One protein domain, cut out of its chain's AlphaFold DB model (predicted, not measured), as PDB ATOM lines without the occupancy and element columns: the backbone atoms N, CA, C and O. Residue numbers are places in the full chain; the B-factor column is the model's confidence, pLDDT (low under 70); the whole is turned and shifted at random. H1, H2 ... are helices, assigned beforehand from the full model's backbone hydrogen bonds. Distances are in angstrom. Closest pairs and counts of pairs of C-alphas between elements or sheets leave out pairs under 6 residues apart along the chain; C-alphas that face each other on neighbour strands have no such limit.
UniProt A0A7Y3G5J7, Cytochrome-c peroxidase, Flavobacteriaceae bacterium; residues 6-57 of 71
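AT A GLANCE: This is residues 6 to 57 of the 71 residues of the protein "Cytochrome-c peroxidase" of Flavobacteriaceae bacterium (UniProt A0A7Y3G5J7). With little regular structure, the printed part is a long loop, residues 14 to 39, that leaves the short helix H1 and folds back to the longer helix H2; at the other end residues 48 to 57, of which 48 to 51 belong to H2, stick out. The 52 printed residues include two named helices, H1 then H2, and no named strand; the class is all helix, with 20 residues in named elements. The whole is loose, with a radius of gyration of the C-alphas of 13.9 A, and spans 44 by 24 by 17 A.

HOW THE PARTS SIT: H1, residues 6 to 13, and H2, residues 40 to 51, only just touch, with 3 pairs of C-alphas within 8 A. The closest are the C-alphas of Ile 9 and Lys 43, 6.9 A apart. H2 touches H1 with residues 43 to 47 alone. They run opposite ways at a steep tilt of 59 degrees. In both helices every O i to N i+4 pair is within hydrogen-bond range.

IN THESE COORDINATES: H1 begins at C-alpha 6 (-46.702, 42.030, -16.210) and is 10.2 A long. H2 is 16.5 A long and ends at C-alpha 51 (-48.150, 50.011, -24.609).

THE WHOLE: The C-alphas farthest apart, of Ser 30 and Asp 57, are 46.7 A apart. The 26-residue link is long. The printed part has no cut, and no printed residue is under 70 in pLDDT.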
ATOM      1  N   GLU A   6     -45.823  42.824 -17.061       94.94
ATOM      2  CA  GLU A   6     -46.702  42.030 -16.210       94.94
ATOM      3  C   GLU A   6     -46.065  41.802 -14.830       94.94
ATOM      4  O   GLU A   6     -46.667  42.132 -13.813       94.94
ATOM      5  N   GLU A   7     -44.806  41.357 -14.787       95.50
ATOM      6  CA  GLU A   7     -44.082  41.125 -13.532       95.50
ATOM      7  C   GLU A   7     -43.857  42.416 -12.724       95.50
ATOM      8  O   GLU A   7     -43.871  42.398 -11.490       95.50
ATOM      9  N   VAL A   8     -43.652  43.553 -13.402       95.19
ATOM     10  CA  VAL A   8     -43.556  44.863 -12.738       95.19
ATOM     11  C   VAL A   8     -44.897  45.239 -12.112       95.19
ATOM     12  O   VAL A   8     -44.933  45.683 -10.966       95.19
ATOM     13  N   ILE A   9     -45.997  45.061 -12.842       95.50
ATOM     14  CA  ILE A   9     -47.340  45.395 -12.356       95.50
ATOM     15  C   ILE A   9     -47.727  44.486 -11.189       95.50
ATOM     16  O   ILE A   9     -48.214  44.987 -10.175       95.50
ATOM     17  N   ASP A  10     -47.441  43.188 -11.278       95.25
ATOM     18  CA  ASP A  10     -47.662  42.233 -10.189       95.25
ATOM     19  C   ASP A  10     -46.894  42.636  -8.927       95.25
ATOM     20  O   ASP A  10     -47.456  42.664  -7.830       95.25
ATOM     21  N   HIS A  11     -45.638  43.068  -9.074       94.69
ATOM     22  CA  HIS A  11     -44.857  43.543  -7.937       94.69
ATOM     23  C   HIS A  11     -45.533  44.689  -7.176       94.69
ATOM     24  O   HIS A  11     -45.524  44.676  -5.947       94.69
ATOM     25  N   TYR A  12     -46.120  45.660  -7.878       93.06
ATOM     26  CA  TYR A  12     -46.804  46.790  -7.238       93.06
ATOM     27  C   TYR A  12     -48.249  46.477  -6.833       93.06
ATOM     28  O   TYR A  12     -48.785  47.142  -5.947       93.06
ATOM     29  N   SER A  13     -48.868  45.465  -7.443       93.94
ATOM     30  CA  SER A  13     -50.188  44.974  -7.060       93.94
ATOM     31  C   SER A  13     -50.146  44.374  -5.656       93.94
ATOM     32  O   SER A  13     -50.801  44.889  -4.753       93.94
ATOM     33  N   ASP A  14     -49.335  43.332  -5.462       91.50
ATOM     34  CA  ASP A  14     -49.314  42.505  -4.246       91.50
ATOM     35  C   ASP A  14     -47.895  42.064  -3.822       91.50
ATOM     36  O   ASP A  14     -47.682  41.622  -2.694       91.50
ATOM     37  N   GLY A  15     -46.887  42.241  -4.680       90.50
ATOM     38  CA  GLY A  15     -45.527  41.755  -4.440       90.50
ATOM     39  C   GLY A  15     -44.616  42.649  -3.587       90.50
ATOM     40  O   GLY A  15     -43.457  42.274  -3.360       90.50
ATOM     41  N   VAL A  16     -45.071  43.824  -3.133       91.88
ATOM     42  CA  VAL A  16     -44.269  44.737  -2.297       91.88
ATOM     43  C   VAL A  16     -44.063  44.128  -0.912       91.88
ATOM     44  O   VAL A  16     -44.991  43.973  -0.130       91.88
ATOM     45  N   LYS A  17     -42.817  43.803  -0.571       89.81
ATOM     46  CA  LYS A  17     -42.489  43.228   0.738       89.81
ATOM     47  C   LYS A  17     -42.116  44.309   1.736       89.81
ATOM     48  O   LYS A  17     -41.456  45.289   1.389       89.81
ATOM     49  N   ASP A  18     -42.471  44.076   2.994       90.50
ATOM     50  CA  ASP A  18     -41.986  44.900   4.089       90.50
ATOM     51  C   ASP A  18     -40.469  44.728   4.242       90.50
ATOM     52  O   ASP A  18     -39.958  43.618   4.403       90.50
ATOM     53  N   HIS A  19     -39.741  45.837   4.144       91.19
ATOM     54  CA  HIS A  19     -38.292  45.867   4.269       91.19
ATOM     55  C   HIS A  19     -37.846  47.173   4.941       91.19
ATOM     56  O   HIS A  19     -38.406  48.223   4.625       91.19
ATOM     57  N   PRO A  20     -36.801  47.181   5.794       90.06
ATOM     58  CA  PRO A  20     -36.329  48.396   6.475       90.06
ATOM     59  C   PRO A  20     -36.046  49.589   5.548       90.06
ATOM     60  O   PRO A  20     -36.243  50.734   5.931       90.06
ATOM     61  N   ASN A  21     -35.644  49.313   4.304       92.00
ATOM     62  CA  ASN A  21     -35.362  50.332   3.282       92.00
ATOM     63  C   ASN A  21     -36.583  50.721   2.420       92.00
ATOM     64  O   ASN A  21     -36.422  51.432   1.429       92.00
ATOM     65  N   LEU A  22     -37.789  50.235   2.730       90.75
ATOM     66  CA  LEU A  22     -39.014  50.625   2.027       90.75
ATOM     67  C   LEU A  22     -39.385  52.066   2.402       90.75
ATOM     68  O   LEU A  22     -39.513  52.387   3.585       90.75
ATOM     69  N   SER A  23     -39.580  52.911   1.386       91.31
ATOM     70  CA  SER A  23     -39.960  54.319   1.556       91.31
ATOM     71  C   SER A  23     -41.193  54.476   2.448       91.31
ATOM     72  O   SER A  23     -42.159  53.725   2.313       91.31
ATOM     73  N   ALA A  24     -41.205  55.513   3.288       89.81
ATOM     74  CA  ALA A  24     -42.357  55.858   4.122       89.81
ATOM     75  C   ALA A  24     -43.629  56.129   3.296       89.81
ATOM     76  O   ALA A  24     -44.727  55.847   3.758       89.81
ATOM     77  N   THR A  25     -43.492  56.613   2.056       89.94
ATOM     78  CA  THR A  25     -44.627  56.839   1.140       89.94
ATOM     79  C   THR A  25     -45.264  55.549   0.627       89.94
ATOM     80  O   THR A  25     -46.398  55.575   0.163       89.94
ATOM     81  N   MET A  26     -44.545  54.428   0.703       89.75
ATOM     82  CA  MET A  26     -45.012  53.099   0.289       89.75
ATOM     83  C   MET A  26     -45.502  52.279   1.488       89.75
ATOM     84  O   MET A  26     -45.660  51.063   1.386       89.75
ATOM     85  N   ARG A  27     -45.725  52.936   2.631       93.00
ATOM     86  CA  ARG A  27     -46.277  52.346   3.848       93.00
ATOM     87  C   ARG A  27     -47.603  53.015   4.181       93.00
ATOM     88  O   ARG A  27     -47.745  54.233   4.081       93.00
ATOM     89  N   ARG A  28     -48.576  52.217   4.601       89.19
ATOM     90  CA  ARG A  28     -49.821  52.707   5.194       89.19
ATOM     91  C   ARG A  28     -49.530  53.343   6.561       89.19
ATOM     92  O   ARG A  28     -48.494  53.052   7.158       89.19
ATOM     93  N   PRO A  29     -50.455  54.143   7.124       89.38
ATOM     94  CA  PRO A  29     -50.318  54.650   8.492       89.38
ATOM     95  C   PRO A  29     -50.129  53.548   9.551       89.38
ATOM     96  O   PRO A  29     -49.558  53.809  10.603       89.38
ATOM     97  N   SER A  30     -50.568  52.314   9.266       88.25
ATOM     98  CA  SER A  30     -50.337  51.121  10.095       88.25
ATOM     99  C   SER A  30     -48.896  50.591  10.054       88.25
ATOM    100  O   SER A  30     -48.556  49.711  10.837       88.25
ATOM    101  N   GLY A  31     -48.047  51.100   9.154       86.56
ATOM    102  CA  GLY A  31     -46.674  50.641   8.925       86.56
ATOM    103  C   GLY A  31     -46.540  49.551   7.858       86.56
ATOM    104  O   GLY A  31     -45.437  49.332   7.357       86.56
ATOM    105  N   GLU A  32     -47.645  48.919   7.461       89.94
ATOM    106  CA  GLU A  32     -47.666  47.868   6.440       89.94
ATOM    107  C   GLU A  32     -47.373  48.412   5.036       89.94
ATOM    108  O   GLU A  32     -47.754  49.550   4.735       89.94
ATOM    109  N   PRO A  33     -46.758  47.614   4.143       92.94
ATOM    110  CA  PRO A  33     -46.609  47.981   2.742       92.94
ATOM    111  C   PRO A  33     -47.947  48.308   2.082       92.94
ATOM    112  O   PRO A  33     -48.979  47.700   2.376       92.94
ATOM    113  N   VAL A  34     -47.925  49.275   1.173       92.56
ATOM    114  CA  VAL A  34     -49.060  49.553   0.297       92.56
ATOM    115  C   VAL A  34     -49.120  48.476  -0.784       92.56
ATOM    116  O   VAL A  34     -48.157  48.267  -1.518       92.56
ATOM    117  N   HIS A  35     -50.285  47.849  -0.884       92.12
ATOM    118  CA  HIS A  35     -50.687  46.970  -1.975       92.12
ATOM    119  C   HIS A  35     -51.860  47.622  -2.699       92.12
ATOM    120  O   HIS A  35     -52.713  48.236  -2.047       92.12
ATOM    121  N   LEU A  36     -51.844  47.557  -4.028       92.19
ATOM    122  CA  LEU A  36     -52.884  48.131  -4.885       92.19
ATOM    123  C   LEU A  36     -53.973  47.109  -5.219       92.19
ATOM    124  O   LEU A  36     -55.063  47.519  -5.609       92.19
ATOM    125  N   ASP A  37     -53.681  45.816  -5.037       93.88
ATOM    126  CA  ASP A  37     -54.628  44.704  -5.159       93.88
ATOM    127  C   ASP A  37     -55.425  44.751  -6.477       93.88
ATOM    128  O   ASP A  37     -56.655  44.679  -6.497       93.88
ATOM    129  N   PHE A  38     -54.714  44.906  -7.600       96.12
ATOM    130  CA  PHE A  38     -55.337  45.034  -8.912       96.12
ATOM    131  C   PHE A  38     -56.065  43.755  -9.328       96.12
ATOM    132  O   PHE A  38     -55.525  42.647  -9.244       96.12
ATOM    133  N   THR A  39     -57.262  43.917  -9.891       97.12
ATOM    134  CA  THR A  39     -57.932  42.839 -10.625       97.12
ATOM    135  C   THR A  39     -57.202  42.550 -11.938       97.12
ATOM    136  O   THR A  39     -56.479  43.401 -12.457       97.12
ATOM    137  N   GLN A  40     -57.424  41.370 -12.527       96.69
ATOM    138  CA  GLN A  40     -56.831  41.042 -13.830       96.69
ATOM    139  C   GLN A  40     -57.200  42.074 -14.906       96.69
ATOM    140  O   GLN A  40     -56.337  42.519 -15.652       96.69
ATOM    141  N   GLU A  41     -58.454  42.530 -14.923       98.00
ATOM    142  CA  GLU A  41     -58.923  43.555 -15.862       98.00
ATOM    143  C   GLU A  41     -58.167  44.883 -15.698       98.00
ATOM    144  O   GLU A  41     -57.788  45.513 -16.684       98.00
ATOM    145  N   GLN A  42     -57.887  45.300 -14.458       97.94
ATOM    146  CA  GLN A  42     -57.104  46.508 -14.192       97.94
ATOM    147  C   GLN A  42     -55.646  46.352 -14.634       97.94
ATOM    148  O   GLN A  42     -55.078  47.294 -15.192       97.94
ATOM    149  N   LYS A  43     -55.050  45.171 -14.422       97.50
ATOM    150  CA  LYS A  43     -53.695  44.863 -14.900       97.50
ATOM    151  C   LYS A  43     -53.638  44.934 -16.426       97.50
ATOM    152  O   LYS A  43     -52.791  45.644 -16.967       97.50
ATOM    153  N   ASP A  44     -54.580  44.293 -17.113       97.69
ATOM    154  CA  ASP A  44     -54.653  44.277 -18.577       97.69
ATOM    155  C   ASP A  44     -54.850  45.688 -19.152       97.69
ATOM    156  O   ASP A  44     -54.173  46.076 -20.109       97.69
ATOM    157  N   ALA A  45     -55.722  46.494 -18.537       98.06
ATOM    158  CA  ALA A  45     -55.947  47.881 -18.938       98.06
ATOM    159  C   ALA A  45     -54.696  48.755 -18.739       98.06
ATOM    160  O   ALA A  45     -54.373  49.574 -19.603       98.06
ATOM    161  N   LEU A  46     -53.958  48.564 -17.640       97.19
ATOM    162  CA  LEU A  46     -52.707  49.276 -17.394       97.19
ATOM    163  C   LEU A  46     -51.624  48.873 -18.401       97.19
ATOM    164  O   LEU A  46     -50.946  49.746 -18.938       97.19
ATOM    165  N   ILE A  47     -51.496  47.582 -18.714       97.44
ATOM    166  CA  ILE A  47     -50.574  47.095 -19.751       97.44
ATOM    167  C   ILE A  47     -50.926  47.714 -21.103       97.44
ATOM    168  O   ILE A  47     -50.038  48.193 -21.812       97.44
ATOM    169  N   ALA A  48     -52.212  47.723 -21.462       97.75
ATOM    170  CA  ALA A  48     -52.684  48.331 -22.699       97.75
ATOM    171  C   ALA A  48     -52.338  49.825 -22.748       97.75
ATOM    172  O   ALA A  48     -51.799  50.285 -23.753       97.75
ATOM    173  N   PHE A  49     -52.561  50.554 -21.650       97.94
ATOM    174  CA  PHE A  49     -52.178  51.958 -21.526       97.94
ATOM    175  C   PHE A  49     -50.665  52.164 -21.663       97.94
ATOM    176  O   PHE A  49     -50.236  53.001 -22.443       97.94
ATOM    177  N   MET A  50     -49.830  51.385 -20.971       97.19
ATOM    178  CA  MET A  50     -48.372  51.526 -21.075       97.19
ATOM    179  C   MET A  50     -47.863  51.247 -22.492       97.19
ATOM    180  O   MET A  50     -46.938  51.911 -22.954       97.19
ATOM    181  N   LYS A  51     -48.489  50.308 -23.211       96.06
ATOM    182  CA  LYS A  51     -48.150  50.011 -24.609       96.06
ATOM    183  C   LYS A  51     -48.442  51.182 -25.556       96.06
ATOM    184  O   LYS A  51     -47.759  51.282 -26.572       96.06
ATOM    185  N   THR A  52     -49.359  52.098 -25.218       96.62
ATOM    186  CA  THR A  52     -49.611  53.307 -26.030       96.62
ATOM    187  C   THR A  52     -48.489  54.340 -25.946       96.62
ATOM    188  O   THR A  52     -48.428  55.237 -26.779       96.62
ATOM    189  N   LEU A  53     -47.585  54.210 -24.971       96.69
ATOM    190  CA  LEU A  53     -46.440  55.105 -24.799       96.69
ATOM    191  C   LEU A  53     -45.259  54.740 -25.715       96.69
ATOM    192  O   LEU A  53     -44.203  55.362 -25.630       96.69
ATOM    193  N   THR A  54     -45.418  53.720 -26.564       95.50
ATOM    194  CA  THR A  54     -44.406  53.329 -27.546       95.50
ATOM    195  C   THR A  54     -44.428  54.310 -28.713       95.50
ATOM    196  O   THR A  54     -45.399  54.368 -29.464       95.50
ATOM    197  N   ASP A  55     -43.343  55.060 -28.881       95.25
ATOM    198  CA  ASP A  55     -43.153  55.915 -30.048       95.25
ATOM    199  C   ASP A  55     -42.670  55.068 -31.234       95.25
ATOM    200  O   ASP A  55     -41.539  54.580 -31.257       95.25
ATOM    201  N   HIS A  56     -43.556  54.846 -32.204       94.50
ATOM    202  CA  HIS A  56     -43.249  54.045 -33.386       94.50
ATOM    203  C   HIS A  56     -42.450  54.808 -34.446       94.50
ATOM    204  O   HIS A  56     -41.774  54.158 -35.246       94.50
ATOM    205  N   ASP A  57     -42.485  56.139 -34.449       94.31
ATOM    206  CA  ASP A  57     -41.738  56.938 -35.419       94.31
ATOM    207  C   ASP A  57     -40.261  56.954 -35.025       94.31
ATOM    208  O   ASP A  57     -39.394  56.624 -35.831       94.31
TER     209      ASP A  57